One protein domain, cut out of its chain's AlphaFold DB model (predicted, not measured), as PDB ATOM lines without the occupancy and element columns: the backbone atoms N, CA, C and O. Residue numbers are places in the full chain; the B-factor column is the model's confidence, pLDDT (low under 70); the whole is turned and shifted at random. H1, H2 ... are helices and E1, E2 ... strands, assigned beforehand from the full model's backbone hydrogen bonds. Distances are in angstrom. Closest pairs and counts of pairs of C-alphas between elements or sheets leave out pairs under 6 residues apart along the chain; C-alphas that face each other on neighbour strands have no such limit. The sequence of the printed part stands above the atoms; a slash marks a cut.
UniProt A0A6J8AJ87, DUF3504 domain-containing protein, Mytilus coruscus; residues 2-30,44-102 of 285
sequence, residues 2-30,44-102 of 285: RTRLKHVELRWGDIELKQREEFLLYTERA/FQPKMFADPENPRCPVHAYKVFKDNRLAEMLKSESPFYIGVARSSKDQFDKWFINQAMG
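AT A GLANCE: This is residues 2 to 30 and 44 to 102 of the 285 residues of the protein "DUF3504 domain-containing protein" of Mytilus coruscus (UniProt A0A6J8AJ87). Little here is regular structure: H2 crosses one face of a small sheet, E1 E2 E3, the hairpin E4 and E5 lies toward the other end, and H1 is off to the side. Mixed in class, the 88 printed residues run H1 E1 E2 E3 H2 E4 E5, with 35 in named elements; both sheets are antiparallel. Only just compact, close to loose, with a radius of gyration of the C-alphas of 14.2 A, it spans 45 by 34 by 22 A.

HOW THE PARTS SIT: H1, residues 4 to 9, is not on the sheet of E1, 15 to 18, E2, 23 to 26, and E3, 47 to 49. Within hydrogen-bond range are N 16 and O 25, 2.9 A, in the hairpin E1 and E2, and N 24 and O 48, 2.8 A, between E2 and E3. H2, residues 58 to 67, is on this sheet, height 10.2 A; its closest C-alphas to E2 are Val 59 and Phe 23, 6.5 A. The hairpin E4, 82 to 84, and E5, 96 to 100, has N 83 and O 99 at 2.8 A. Every O i to N i+4 pair in H1 and H2 is within range.

IN THESE COORDINATES: H1 begins at C-alpha 4 (24.693, -19.747, 33.996); H2 is 14.3 A long; E5, 10.1 A, ends at C-alpha 100 (18.978, -10.331, 42.495).

THE WHOLE: Residues 31 to 43 are not printed, a 14.5 A gap between C-alphas 30 and 44. The links H2 to E4 and E4 to E5 are long. pLDDT is under 70 at residues 2, 30, 44 and 87 to 93.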
ATOM      1  N   ARG A   2      20.464 -22.472  28.597       64.44
ATOM      2  CA  ARG A   2      21.424 -21.360  28.470       64.44
ATOM      3  C   ARG A   2      22.538 -21.454  29.522       64.44
ATOM      4  O   ARG A   2      22.412 -22.144  30.529       64.44
ATOM      5  N   THR A   3      23.650 -20.754  29.293       73.44
ATOM      6  CA  THR A   3      24.754 -20.715  30.262       73.44
ATOM      7  C   THR A   3      24.320 -20.017  31.555       73.44
ATOM      8  O   THR A   3      23.462 -19.136  31.548       73.44
ATOM      9  N   ARG A   4      24.964 -20.362  32.679       76.25
ATOM     10  CA  ARG A   4      24.693 -19.747  33.996       76.25
ATOM     11  C   ARG A   4      24.734 -18.212  33.973       76.25
ATOM     12  O   ARG A   4      23.993 -17.587  34.716       76.25
ATOM     13  N   LEU A   5      25.587 -17.615  33.136       79.81
ATOM     14  CA  LEU A   5      25.683 -16.159  32.977       79.81
ATOM     15  C   LEU A   5      24.432 -15.574  32.317       79.81
ATOM     16  O   LEU A   5      23.850 -14.646  32.863       79.81
ATOM     17  N   LYS A   6      23.943 -16.192  31.236       82.94
ATOM     18  CA  LYS A   6      22.707 -15.760  30.569       82.94
ATOM     19  C   LYS A   6      21.493 -15.792  31.502       82.94
ATOM     20  O   LYS A   6      20.628 -14.936  31.394       82.94
ATOM     21  N   HIS A   7      21.431 -16.744  32.438       86.56
ATOM     22  CA  HIS A   7      20.369 -16.766  33.452       86.56
ATOM     23  C   HIS A   7      20.496 -15.628  34.479       86.56
ATOM     24  O   HIS A   7      19.481 -15.089  34.902       86.56
ATOM     25  N   VAL A   8      21.714 -15.233  34.867       88.31
ATOM     26  CA  VAL A   8      21.952 -14.082  35.765       88.31
ATOM     27  C   VAL A   8      21.633 -12.753  35.067       88.31
ATOM     28  O   VAL A   8      21.148 -11.810  35.688       88.31
ATOM     29  N   GLU A   9      21.915 -12.670  33.769       89.38
ATOM     30  CA  GLU A   9      21.684 -11.479  32.948       89.38
ATOM     31  C   GLU A   9      20.225 -11.321  32.506       89.38
ATOM     32  O   GLU A   9      19.821 -10.216  32.153       89.38
ATOM     33  N   LEU A  10      19.421 -12.382  32.591       90.75
ATOM     34  CA  LEU A  10      18.009 -12.364  32.227       90.75
ATOM     35  C   LEU A  10      17.241 -11.301  33.023       90.75
ATOM     36  O   LEU A  10      17.302 -11.265  34.261       90.75
ATOM     37  N   ARG A  11      16.507 -10.443  32.317       93.56
ATOM     38  CA  ARG A  11      15.653  -9.410  32.911       93.56
ATOM     39  C   ARG A  11      14.182  -9.762  32.793       93.56
ATOM     40  O   ARG A  11      13.786 -10.604  31.993       93.56
ATOM     41  N   TRP A  12      13.368  -9.113  33.617       94.00
ATOM     42  CA  TRP A  12      11.924  -9.312  33.622       94.00
ATOM     43  C   TRP A  12      11.286  -8.968  32.272       94.00
ATOM     44  O   TRP A  12      10.469  -9.735  31.781       94.00
ATOM     45  N   GLY A  13      11.720  -7.873  31.642       91.44
ATOM     46  CA  GLY A  13      11.226  -7.435  30.334       91.44
ATOM     47  C   GLY A  13      11.665  -8.305  29.156       91.44
ATOM     48  O   GLY A  13      11.128  -8.152  28.068       91.44
ATOM     49  N   ASP A  14      12.605  -9.235  29.351       91.31
ATOM     50  CA  ASP A  14      13.021 -10.160  28.288       91.31
ATOM     51  C   ASP A  14      11.983 -11.269  28.059       91.31
ATOM     52  O   ASP A  14      12.061 -11.990  27.064       91.31
ATOM     53  N   ILE A  15      11.035 -11.436  28.991       91.38
ATOM     54  CA  ILE A  15       9.945 -12.407  28.913       91.38
ATOM     55  C   ILE A  15       8.618 -11.658  28.982       91.38
ATOM     56  O   ILE A  15       8.251 -11.101  30.017       91.38
ATOM     57  N   GLU A  16       7.866 -11.706  27.888       90.69
ATOM     58  CA  GLU A  16       6.585 -11.017  27.761       90.69
ATOM     59  C   GLU A  16       5.433 -12.010  27.611       90.69
ATOM     60  O   GLU A  16       5.473 -12.901  26.765       90.69
ATOM     61  N   LEU A  17       4.364 -11.819  28.385       91.81
ATOM     62  CA  LEU A  17       3.112 -12.553  28.212       91.81
ATOM     63  C   LEU A  17       2.274 -11.904  27.099       91.81
ATOM     64  O   LEU A  17       1.878 -10.742  27.213       91.81
ATOM     65  N   LYS A  18       1.982 -12.651  26.031       90.88
ATOM     66  CA  LYS A  18       1.102 -12.229  24.932       90.88
ATOM     67  C   LYS A  18      -0.263 -12.902  25.070       90.88
ATOM     68  O   LYS A  18      -0.342 -14.110  25.253       90.88
ATOM     69  N   GLN A  19      -1.333 -12.114  24.964       80.81
ATOM     70  CA  GLN A  19      -2.701 -12.549  25.285       80.81
ATOM     71  C   GLN A  19      -3.453 -13.226  24.131       80.81
ATOM     72  O   GLN A  19      -4.403 -13.947  24.394       80.81
ATOM     73  N   ARG A  20      -3.057 -13.014  22.865       72.56
ATOM     74  CA  ARG A  20      -3.821 -13.524  21.705       72.56
ATOM     75  C   ARG A  20      -3.967 -15.051  21.696       72.56
ATOM     76  O   ARG A  20      -5.035 -15.543  21.377       72.56
ATOM     77  N   GLU A  21      -2.908 -15.762  22.064       73.31
ATOM     78  CA  GLU A  21      -2.859 -17.232  22.131       73.31
ATOM     79  C   GLU A  21      -2.161 -17.681  23.429       73.31
ATOM     80  O   GLU A  21      -1.386 -18.628  23.410       73.31
ATOM     81  N   GLU A  22      -2.348 -16.918  24.518       86.94
ATOM     82  CA  GLU A  22      -1.660 -17.051  25.819       86.94
ATOM     83  C   GLU A  22      -0.284 -17.739  25.747       86.94
ATOM     84  O   GLU A  22      -0.137 -18.929  26.017       86.94
ATOM     85  N   PHE A  23       0.758 -16.984  25.400       91.31
ATOM     86  CA  PHE A  23       2.119 -17.518  25.345       91.31
ATOM     87  C   PHE A  23       3.144 -16.544  25.913       91.31
ATOM     88  O   PHE A  23       2.961 -15.324  25.897       91.31
ATOM     89  N   LEU A  24       4.252 -17.093  26.400       90.88
ATOM     90  CA  LEU A  24       5.435 -16.336  26.789       90.88
ATOM     91  C   LEU A  24       6.355 -16.194  25.583       90.88
ATOM     92  O   LEU A  24       6.759 -17.187  24.976       90.88
ATOM     93  N   LEU A  25       6.696 -14.955  25.258       91.12
ATOM     94  CA  LEU A  25       7.674 -14.610  24.243       91.12
ATOM     95  C   LEU A  25       8.998 -14.284  24.919       91.12
ATOM     96  O   LEU A  25       9.033 -13.455  25.828       91.12
ATOM     97  N   TYR A  26      10.076 -14.911  24.462       88.62
ATOM     98  CA  TYR A  26      11.417 -14.588  24.926       88.62
ATOM     99  C   TYR A  26      12.173 -13.743  23.897       88.62
ATOM    100  O   TYR A  26      12.377 -14.170  22.755       88.62
ATOM    101  N   THR A  27      12.660 -12.587  24.337       85.00
ATOM    102  CA  THR A  27      13.496 -11.682  23.546       85.00
ATOM    103  C   THR A  27      14.936 -11.764  24.048       85.00
ATOM    104  O   THR A  27      15.244 -11.422  25.188       85.00
ATOM    105  N   GLU A  28      15.849 -12.243  23.201       77.94
ATOM    106  CA  GLU A  28      17.275 -12.278  23.533       77.94
ATOM    107  C   GLU A  28      17.893 -10.887  23.368       77.94
ATOM    108  O   GLU A  28      17.788 -10.279  22.306       77.94
ATOM    109  N   ARG A  29      18.578 -10.398  24.407       74.94
ATOM    110  CA  ARG A  29      19.428  -9.209  24.297       74.94
ATOM    111  C   ARG A  29      20.696  -9.556  23.518       74.94
ATOM    112  O   ARG A  29      21.307 -10.596  23.773       74.94
ATOM    113  N   ALA A  30      21.109  -8.670  22.615       60.84
ATOM    114  CA  ALA A  30      22.350  -8.813  21.863       60.84
ATOM    115  C   ALA A  30      23.547  -8.944  22.823       60.84
ATOM    116  O   ALA A  30      23.793  -8.076  23.664       60.84
ATOM    117  N   PHE A  44      13.774 -16.950  14.446       68.75
ATOM    118  CA  PHE A  44      12.560 -17.207  15.199       68.75
ATOM    119  C   PHE A  44      12.745 -16.775  16.657       68.75
ATOM    120  O   PHE A  44      13.759 -17.078  17.293       68.75
ATOM    121  N   GLN A  45      11.747 -16.090  17.207       79.19
ATOM    122  CA  GLN A  45      11.684 -15.820  18.640       79.19
ATOM    123  C   GLN A  45      11.121 -17.053  19.357       79.19
ATOM    124  O   GLN A  45      10.065 -17.549  18.953       79.19
ATOM    125  N   PRO A  46      11.792 -17.569  20.401       85.69
ATOM    126  CA  PRO A  46      11.260 -18.677  21.182       85.69
ATOM    127  C   PRO A  46       9.938 -18.293  21.856       85.69
ATOM    128  O   PRO A  46       9.841 -17.237  22.489       85.69
ATOM    129  N   LYS A  47       8.942 -19.173  21.738       89.94
ATOM    130  CA  LYS A  47       7.618 -19.039  22.354       89.94
ATOM    131  C   LYS A  47       7.346 -20.237  23.261       89.94
ATOM    132  O   LYS A  47       7.750 -21.349  22.931       89.94
ATOM    133  N   MET A  48       6.660 -20.014  24.377       91.06
ATOM    134  CA  MET A  48       6.124 -21.072  25.240       91.06
ATOM    135  C   MET A  48       4.622 -20.859  25.395       91.06
ATOM    136  O   MET A  48       4.212 -19.857  25.975       91.06
ATOM    137  N   PHE A  49       3.819 -21.771  24.855       91.94
ATOM    138  CA  PHE A  49       2.360 -21.676  24.869       91.94
ATOM    139  C   PHE A  49       1.774 -22.154  26.199       91.94
ATOM    140  O   PHE A  49       2.407 -22.923  26.930       91.94
ATOM    141  N   ALA A  50       0.580 -21.662  26.525       92.44
ATOM    142  CA  ALA A  50      -0.200 -22.172  27.636       92.44
ATOM    143  C   ALA A  50      -0.720 -23.571  27.307       92.44
ATOM    144  O   ALA A  50      -1.200 -23.829  26.208       92.44
ATOM    145  N   ASP A  51      -0.651 -24.441  28.302       91.38
ATOM    146  CA  ASP A  51      -1.261 -25.761  28.297       91.38
ATOM    147  C   ASP A  51      -2.114 -25.863  29.571       91.38
ATOM    148  O   ASP A  51      -1.551 -26.020  30.656       91.38
ATOM    149  N   PRO A  52      -3.439 -25.636  29.498       86.38
ATOM    150  CA  PRO A  52      -4.300 -25.616  30.681       86.38
ATOM    151  C   PRO A  52      -4.437 -26.974  31.376       86.38
ATOM    152  O   PRO A  52      -4.716 -27.010  32.572       86.38
ATOM    153  N   GLU A  53      -4.252 -28.075  30.646       88.31
ATOM    154  CA  GLU A  53      -4.432 -29.434  31.170       88.31
ATOM    155  C   GLU A  53      -3.193 -29.905  31.940       88.31
ATOM    156  O   GLU A  53      -3.279 -30.735  32.849       88.31
ATOM    157  N   ASN A  54      -2.029 -29.333  31.629       89.25
ATOM    158  CA  ASN A  54      -0.779 -29.704  32.266       89.25
ATOM    159  C   ASN A  54      -0.517 -28.890  33.549       89.25
ATOM    160  O   ASN A  54      -0.284 -27.677  33.485       89.25
ATOM    161  N   PRO A  55      -0.396 -29.531  34.729       88.25
ATOM    162  CA  PRO A  55      -0.051 -28.832  35.971       88.25
ATOM    163  C   PRO A  55       1.350 -28.191  35.933       88.25
ATOM    164  O   PRO A  55       1.663 -27.328  36.752       88.25
ATOM    165  N   ARG A  56       2.208 -28.581  34.980       87.88
ATOM    166  CA  ARG A  56       3.524 -27.974  34.718       87.88
ATOM    167  C   ARG A  56       3.485 -26.922  33.604       87.88
ATOM    168  O   ARG A  56       4.492 -26.692  32.932       87.88
ATOM    169  N   CYS A  57       2.344 -26.262  33.419       92.25
ATOM    170  CA  CYS A  57       2.174 -25.204  32.433       92.25
ATOM    171  C   CYS A  57       3.131 -24.017  32.682       92.25
ATOM    172  O   CYS A  57       3.075 -23.382  33.744       92.25
ATOM    173  N   PRO A  58       3.982 -23.649  31.704       91.50
ATOM    174  CA  PRO A  58       4.947 -22.561  31.870       91.50
ATOM    175  C   PRO A  58       4.267 -21.195  32.015       91.50
ATOM    176  O   PRO A  58       4.735 -20.349  32.779       91.50
ATOM    177  N   VAL A  59       3.143 -20.978  31.321       93.25
ATOM    178  CA  VAL A  59       2.364 -19.732  31.401       93.25
ATOM    179  C   VAL A  59       1.712 -19.589  32.774       93.25
ATOM    180  O   VAL A  59       1.776 -18.512  33.367       93.25
ATOM    181  N   HIS A  60       1.136 -20.668  33.313       92.88
ATOM    182  CA  HIS A  60       0.559 -20.661  34.657       92.88
ATOM    183  C   HIS A  60       1.630 -20.397  35.724       92.88
ATOM    184  O   HIS A  60       1.469 -19.497  36.547       92.88
ATOM    185  N   ALA A  61       2.771 -21.093  35.651       92.44
ATOM    186  CA  ALA A  61       3.896 -20.864  36.558       92.44
ATOM    187  C   ALA A  61       4.402 -19.410  36.503       92.44
ATOM    188  O   ALA A  61       4.722 -18.824  37.537       92.44
ATOM    189  N   TYR A  62       4.433 -18.800  35.313       93.25
ATOM    190  CA  TYR A  62       4.785 -17.388  35.159       93.25
ATOM    191  C   TYR A  62       3.749 -16.443  35.781       93.25
ATOM    192  O   TYR A  62       4.149 -15.475  36.423       93.25
ATOM    193  N   LYS A  63       2.443 -16.714  35.628       93.00
ATOM    194  CA  LYS A  63       1.364 -15.928  36.261       93.00
ATOM    195  C   LYS A  63       1.510 -15.947  37.789       93.00
ATOM    196  O   LYS A  63       1.682 -14.893  38.390       93.00
ATOM    197  N   VAL A  64       1.634 -17.137  38.384       92.00
ATOM    198  CA  VAL A  64       1.876 -17.295  39.831       92.00
ATOM    199  C   VAL A  64       3.161 -16.586  40.269       92.00
ATOM    200  O   VAL A  64       3.194 -15.922  41.306       92.00
ATOM    201  N   PHE A  65       4.235 -16.686  39.481       92.31
ATOM    202  CA  PHE A  65       5.490 -16.002  39.787       92.31
ATOM    203  C   PHE A  65       5.366 -14.476  39.715       92.31
ATOM    204  O   PHE A  65       5.986 -13.787  40.521       92.31
ATOM    205  N   LYS A  66       4.574 -13.950  38.774       92.19
ATOM    206  CA  LYS A  66       4.289 -12.520  38.620       92.19
ATOM    207  C   LYS A  66       3.464 -11.982  39.788       92.19
ATOM    208  O   LYS A  66       3.809 -10.922  40.301       92.19
ATOM    209  N   ASP A  67       2.433 -12.707  40.205       91.06
ATOM    210  CA  ASP A  67       1.504 -12.270  41.253       91.06
ATOM    211  C   ASP A  67       2.184 -12.218  42.629       91.06
ATOM    212  O   ASP A  67       1.968 -11.294  43.405       91.06
ATOM    213  N   ASN A  68       3.097 -13.158  42.894       89.06
ATOM    214  CA  ASN A  68       3.893 -13.185  44.124       89.06
ATOM    215  C   ASN A  68       5.118 -12.249  44.089       89.06
ATOM    216  O   ASN A  68       5.883 -12.176  45.056       89.06
ATOM    217  N   ARG A  69       5.368 -11.565  42.969       91.19
ATOM    218  CA  ARG A  69       6.549 -10.719  42.776       91.19
ATOM    219  C   ARG A  69       6.356  -9.368  43.462       91.19
ATOM    220  O   ARG A  69       5.298  -8.759  43.378       91.19
ATOM    221  N   LEU A  70       7.415  -8.841  44.076       89.44
ATOM    222  CA  LEU A  70       7.372  -7.500  44.668       89.44
ATOM    223  C   LEU A  70       7.138  -6.454  43.572       89.44
ATOM    224  O   LEU A  70       7.828  -6.480  42.550       89.44
ATOM    225  N   ALA A  71       6.242  -5.495  43.831       88.75
ATOM    226  CA  ALA A  71       5.928  -4.388  42.919       88.75
ATOM    227  C   ALA A  71       7.187  -3.643  42.430       88.75
ATOM    228  O   ALA A  71       7.298  -3.276  41.262       88.75
ATOM    229  N   GLU A  72       8.192  -3.500  43.296       89.31
ATOM    230  CA  GLU A  72       9.476  -2.860  42.982       89.31
ATOM    231  C   GLU A  72      10.306  -3.620  41.929       89.31
ATOM    232  O   GLU A  72      11.124  -3.016  41.231       89.31
ATOM    233  N   MET A  73      10.079  -4.931  41.790       90.75
ATOM    234  CA  MET A  73      10.834  -5.857  40.933       90.75
ATOM    235  C   MET A  73      10.085  -6.273  39.658       90.75
ATOM    236  O   MET A  73      10.535  -7.182  38.952       90.75
ATOM    237  N   LEU A  74       8.966  -5.611  39.352       92.06
ATOM    238  CA  LEU A  74       8.183  -5.772  38.118       92.06
ATOM    239  C   LEU A  74       8.665  -4.879  36.958       92.06
ATOM    240  O   LEU A  74       8.078  -4.907  35.876       92.06
ATOM    241  N   LYS A  75       9.728  -4.091  37.152       93.06
ATOM    242  CA  LYS A  75      10.294  -3.229  36.101       93.06
ATOM    243  C   LYS A  75      10.960  -4.080  35.019       93.06
ATOM    244  O   LYS A  75      11.539  -5.118  35.325       93.06
ATOM    245  N   SER A  76      10.944  -3.619  33.768       92.12
ATOM    246  CA  SER A  76      11.542  -4.342  32.632       92.12
ATOM    247  C   SER A  76      13.022  -4.676  32.846       92.12
ATOM    248  O   SER A  76      13.447  -5.789  32.548       92.12
ATOM    249  N   GLU A  77      13.787  -3.752  33.430       91.94
ATOM    250  CA  GLU A  77      15.221  -3.916  33.705       91.94
ATOM    251  C   GLU A  77      15.530  -4.660  35.012       91.94
ATOM    252  O   GLU A  77      16.697  -4.921  35.314       91.94
ATOM    253  N   SER A  78      14.514  -5.025  35.799       93.56
ATOM    254  CA  SER A  78      14.727  -5.787  37.027       93.56
ATOM    255  C   SER A  78      15.215  -7.211  36.710       93.56
ATOM    256  O   SER A  78      14.771  -7.815  35.730       93.56
ATOM    257  N   PRO A  79      16.102  -7.798  37.537       94.12
ATOM    258  CA  PRO A  79      16.564  -9.178  37.378       94.12
ATOM    259  C   PRO A  79      15.402 -10.171  37.346       94.12
ATOM    260  O   PRO A  79      14.515 -10.093  38.192       94.12
ATOM    261  N   PHE A  80      15.407 -11.137  36.425       93.62
ATOM    262  CA  PHE A  80      14.335 -12.134  36.354       93.62
ATOM    263  C   PHE A  80      14.311 -13.034  37.596       93.62
ATOM    264  O   PHE A  80      13.260 -13.192  38.214       93.62
ATOM    265  N   TYR A  81      15.466 -13.569  38.001       92.69
ATOM    266  CA  TYR A  81      15.594 -14.365  39.222       92.69
ATOM    267  C   TYR A  81      15.865 -13.465  40.429       92.69
ATOM    268  O   TYR A  81      16.897 -12.792  40.503       92.69
ATOM    269  N   ILE A  82      14.947 -13.496  41.391       93.81
ATOM    270  CA  ILE A  82      15.000 -12.699  42.618       93.81
ATOM    271  C   ILE A  82      15.222 -13.591  43.841       93.81
ATOM    272  O   ILE A  82      14.967 -14.796  43.806       93.81
ATOM    273  N   GLY A  83      15.772 -13.017  44.906       91.56
ATOM    274  CA  GLY A  83      16.074 -13.737  46.134       91.56
ATOM    275  C   GLY A  83      14.805 -14.259  46.804       91.56
ATOM    276  O   GLY A  83      13.775 -13.591  46.806       91.56
ATOM    277  N   VAL A  84      14.897 -15.449  47.392       89.44
ATOM    278  CA  VAL A  84      13.821 -16.055  48.189       89.44
ATOM    279  C   VAL A  84      13.934 -15.560  49.628       89.44
ATOM    280  O   VAL A  84      15.042 -15.498  50.176       89.44
ATOM    281  N   ALA A  85      12.806 -15.208  50.244       86.38
ATOM    282  CA  ALA A  85      12.784 -14.785  51.637       86.38
ATOM    283  C   ALA A  85      13.227 -15.928  52.566       86.38
ATOM    284  O   ALA A  85      12.744 -17.057  52.486       86.38
ATOM    285  N   ARG A  86      14.163 -15.642  53.476       79.06
ATOM    286  CA  ARG A  86      14.542 -16.570  54.546       79.06
ATOM    287  C   ARG A  86      13.593 -16.323  55.710       79.06
ATOM    288  O   ARG A  86      13.866 -15.419  56.483       79.06
ATOM    289  N   SER A  87      12.478 -17.059  55.749       66.44
ATOM    290  CA  SER A  87      11.534 -17.188  56.876       66.44
ATOM    291  C   SER A  87      11.639 -16.074  57.930       66.44
ATOM    292  O   SER A  87      12.458 -16.134  58.847       66.44
ATOM    293  N   SER A  88      10.794 -15.051  57.807       55.97
ATOM    294  CA  SER A  88      10.440 -14.263  58.983       55.97
ATOM    295  C   SER A  88       9.405 -15.079  59.750       55.97
ATOM    296  O   SER A  88       8.431 -15.535  59.154       55.97
ATOM    297  N   LYS A  89       9.595 -15.246  61.063       55.56
ATOM    298  CA  LYS A  89       8.630 -15.913  61.956       55.56
ATOM    299  C   LYS A  89       7.228 -15.270  61.933       55.56
ATOM    300  O   LYS A  89       6.319 -15.855  62.503       55.56
ATOM    301  N   ASP A  90       7.071 -14.129  61.254       62.00
ATOM    302  CA  ASP A  90       5.866 -13.299  61.222       62.00
ATOM    303  C   ASP A  90       5.430 -12.819  59.815       62.00
ATOM    304  O   ASP A  90       4.652 -11.877  59.702       62.00
ATOM    305  N   GLN A  91       5.913 -13.392  58.704       57.53
ATOM    306  CA  GLN A  91       5.489 -12.924  57.365       57.53
ATOM    307  C   GLN A  91       5.050 -14.065  56.458       57.53
ATOM    308  O   GLN A  91       5.817 -14.574  55.646       57.53
ATOM    309  N   PHE A  92       3.762 -14.386  56.550       52.72
ATOM    310  CA  PHE A  92       3.037 -15.242  55.610       52.72
ATOM    311  C   PHE A  92       2.911 -14.657  54.189       52.72
ATOM    312  O   PHE A  92       2.325 -15.300  53.329       52.72
ATOM    313  N   ASP A  93       3.474 -13.474  53.916       67.12
ATOM    314  CA  ASP A  93       3.049 -12.652  52.775       67.12
ATOM    315  C   ASP A  93       4.168 -12.281  51.783       67.12
ATOM    316  O   ASP A  93       3.940 -11.584  50.800       67.12
ATOM    317  N   LYS A  94       5.418 -12.709  52.018       72.50
ATOM    318  CA  LYS A  94       6.550 -12.336  51.146       72.50
ATOM    319  C   LYS A  94       7.374 -13.546  50.730       72.50
ATOM    320  O   LYS A  94       8.262 -13.988  51.451       72.50
ATOM    321  N   TRP A  95       7.103 -14.052  49.526       86.00
ATOM    322  CA  TRP A  95       7.859 -15.154  48.911       86.00
ATOM    323  C   TRP A  95       9.281 -14.735  48.514       86.00
ATOM    324  O   TRP A  95      10.226 -15.528  48.584       86.00
ATOM    325  N   PHE A  96       9.450 -13.471  48.129       89.75
ATOM    326  CA  PHE A  96      10.701 -12.953  47.593       89.75
ATOM    327  C   PHE A  96      11.208 -11.727  48.356       89.75
ATOM    328  O   PHE A  96      10.483 -11.070  49.101       89.75
ATOM    329  N   ILE A  97      12.482 -11.417  48.143       90.62
ATOM    330  CA  ILE A  97      13.141 -10.192  48.600       90.62
ATOM    331  C   ILE A  97      13.535  -9.333  47.395       90.62
ATOM    332  O   ILE A  97      13.755  -9.850  46.297       90.62
ATOM    333  N   ASN A  98      13.663  -8.020  47.601       90.75
ATOM    334  CA  ASN A  98      14.144  -7.086  46.581       90.75
ATOM    335  C   ASN A  98      15.673  -7.211  46.390       90.75
ATOM    336  O   ASN A  98      16.450  -6.326  46.738       90.75
ATOM    337  N   GLN A  99      16.123  -8.367  45.897       91.94
ATOM    338  CA  GLN A  99      17.529  -8.643  45.614       91.94
ATOM    339  C   GLN A  99      17.650  -9.597  44.424       91.94
ATOM    340  O   GLN A  99      16.870 -10.539  44.298       91.94
ATOM    341  N   ALA A 100      18.649  -9.390  43.563       93.25
ATOM    342  CA  ALA A 100      18.978 -10.331  42.495       93.25
ATOM    343  C   ALA A 100      19.493 -11.663  43.068       93.25
ATOM    344  O   ALA A 100      20.283 -11.682  44.016       93.25
ATOM    345  N   MET A 101      19.105 -12.784  42.462       93.25
ATOM    346  CA  MET A 101      19.653 -14.082  42.841       93.25
ATOM    347  C   MET A 101      21.097 -14.250  42.333       93.25
ATOM    348  O   MET A 101      21.416 -13.943  41.185       93.25
ATOM    349  N   GLY A 102      21.986 -14.777  43.180       91.38
ATOM    350  CA  GLY A 102      23.388 -15.001  42.820       91.38
ATOM    351  C   GLY A 102      23.595 -16.156  41.830       91.38
ATOM    352  O   GLY A 102      22.888 -17.164  41.866       91.38
TER     353      GLY A 102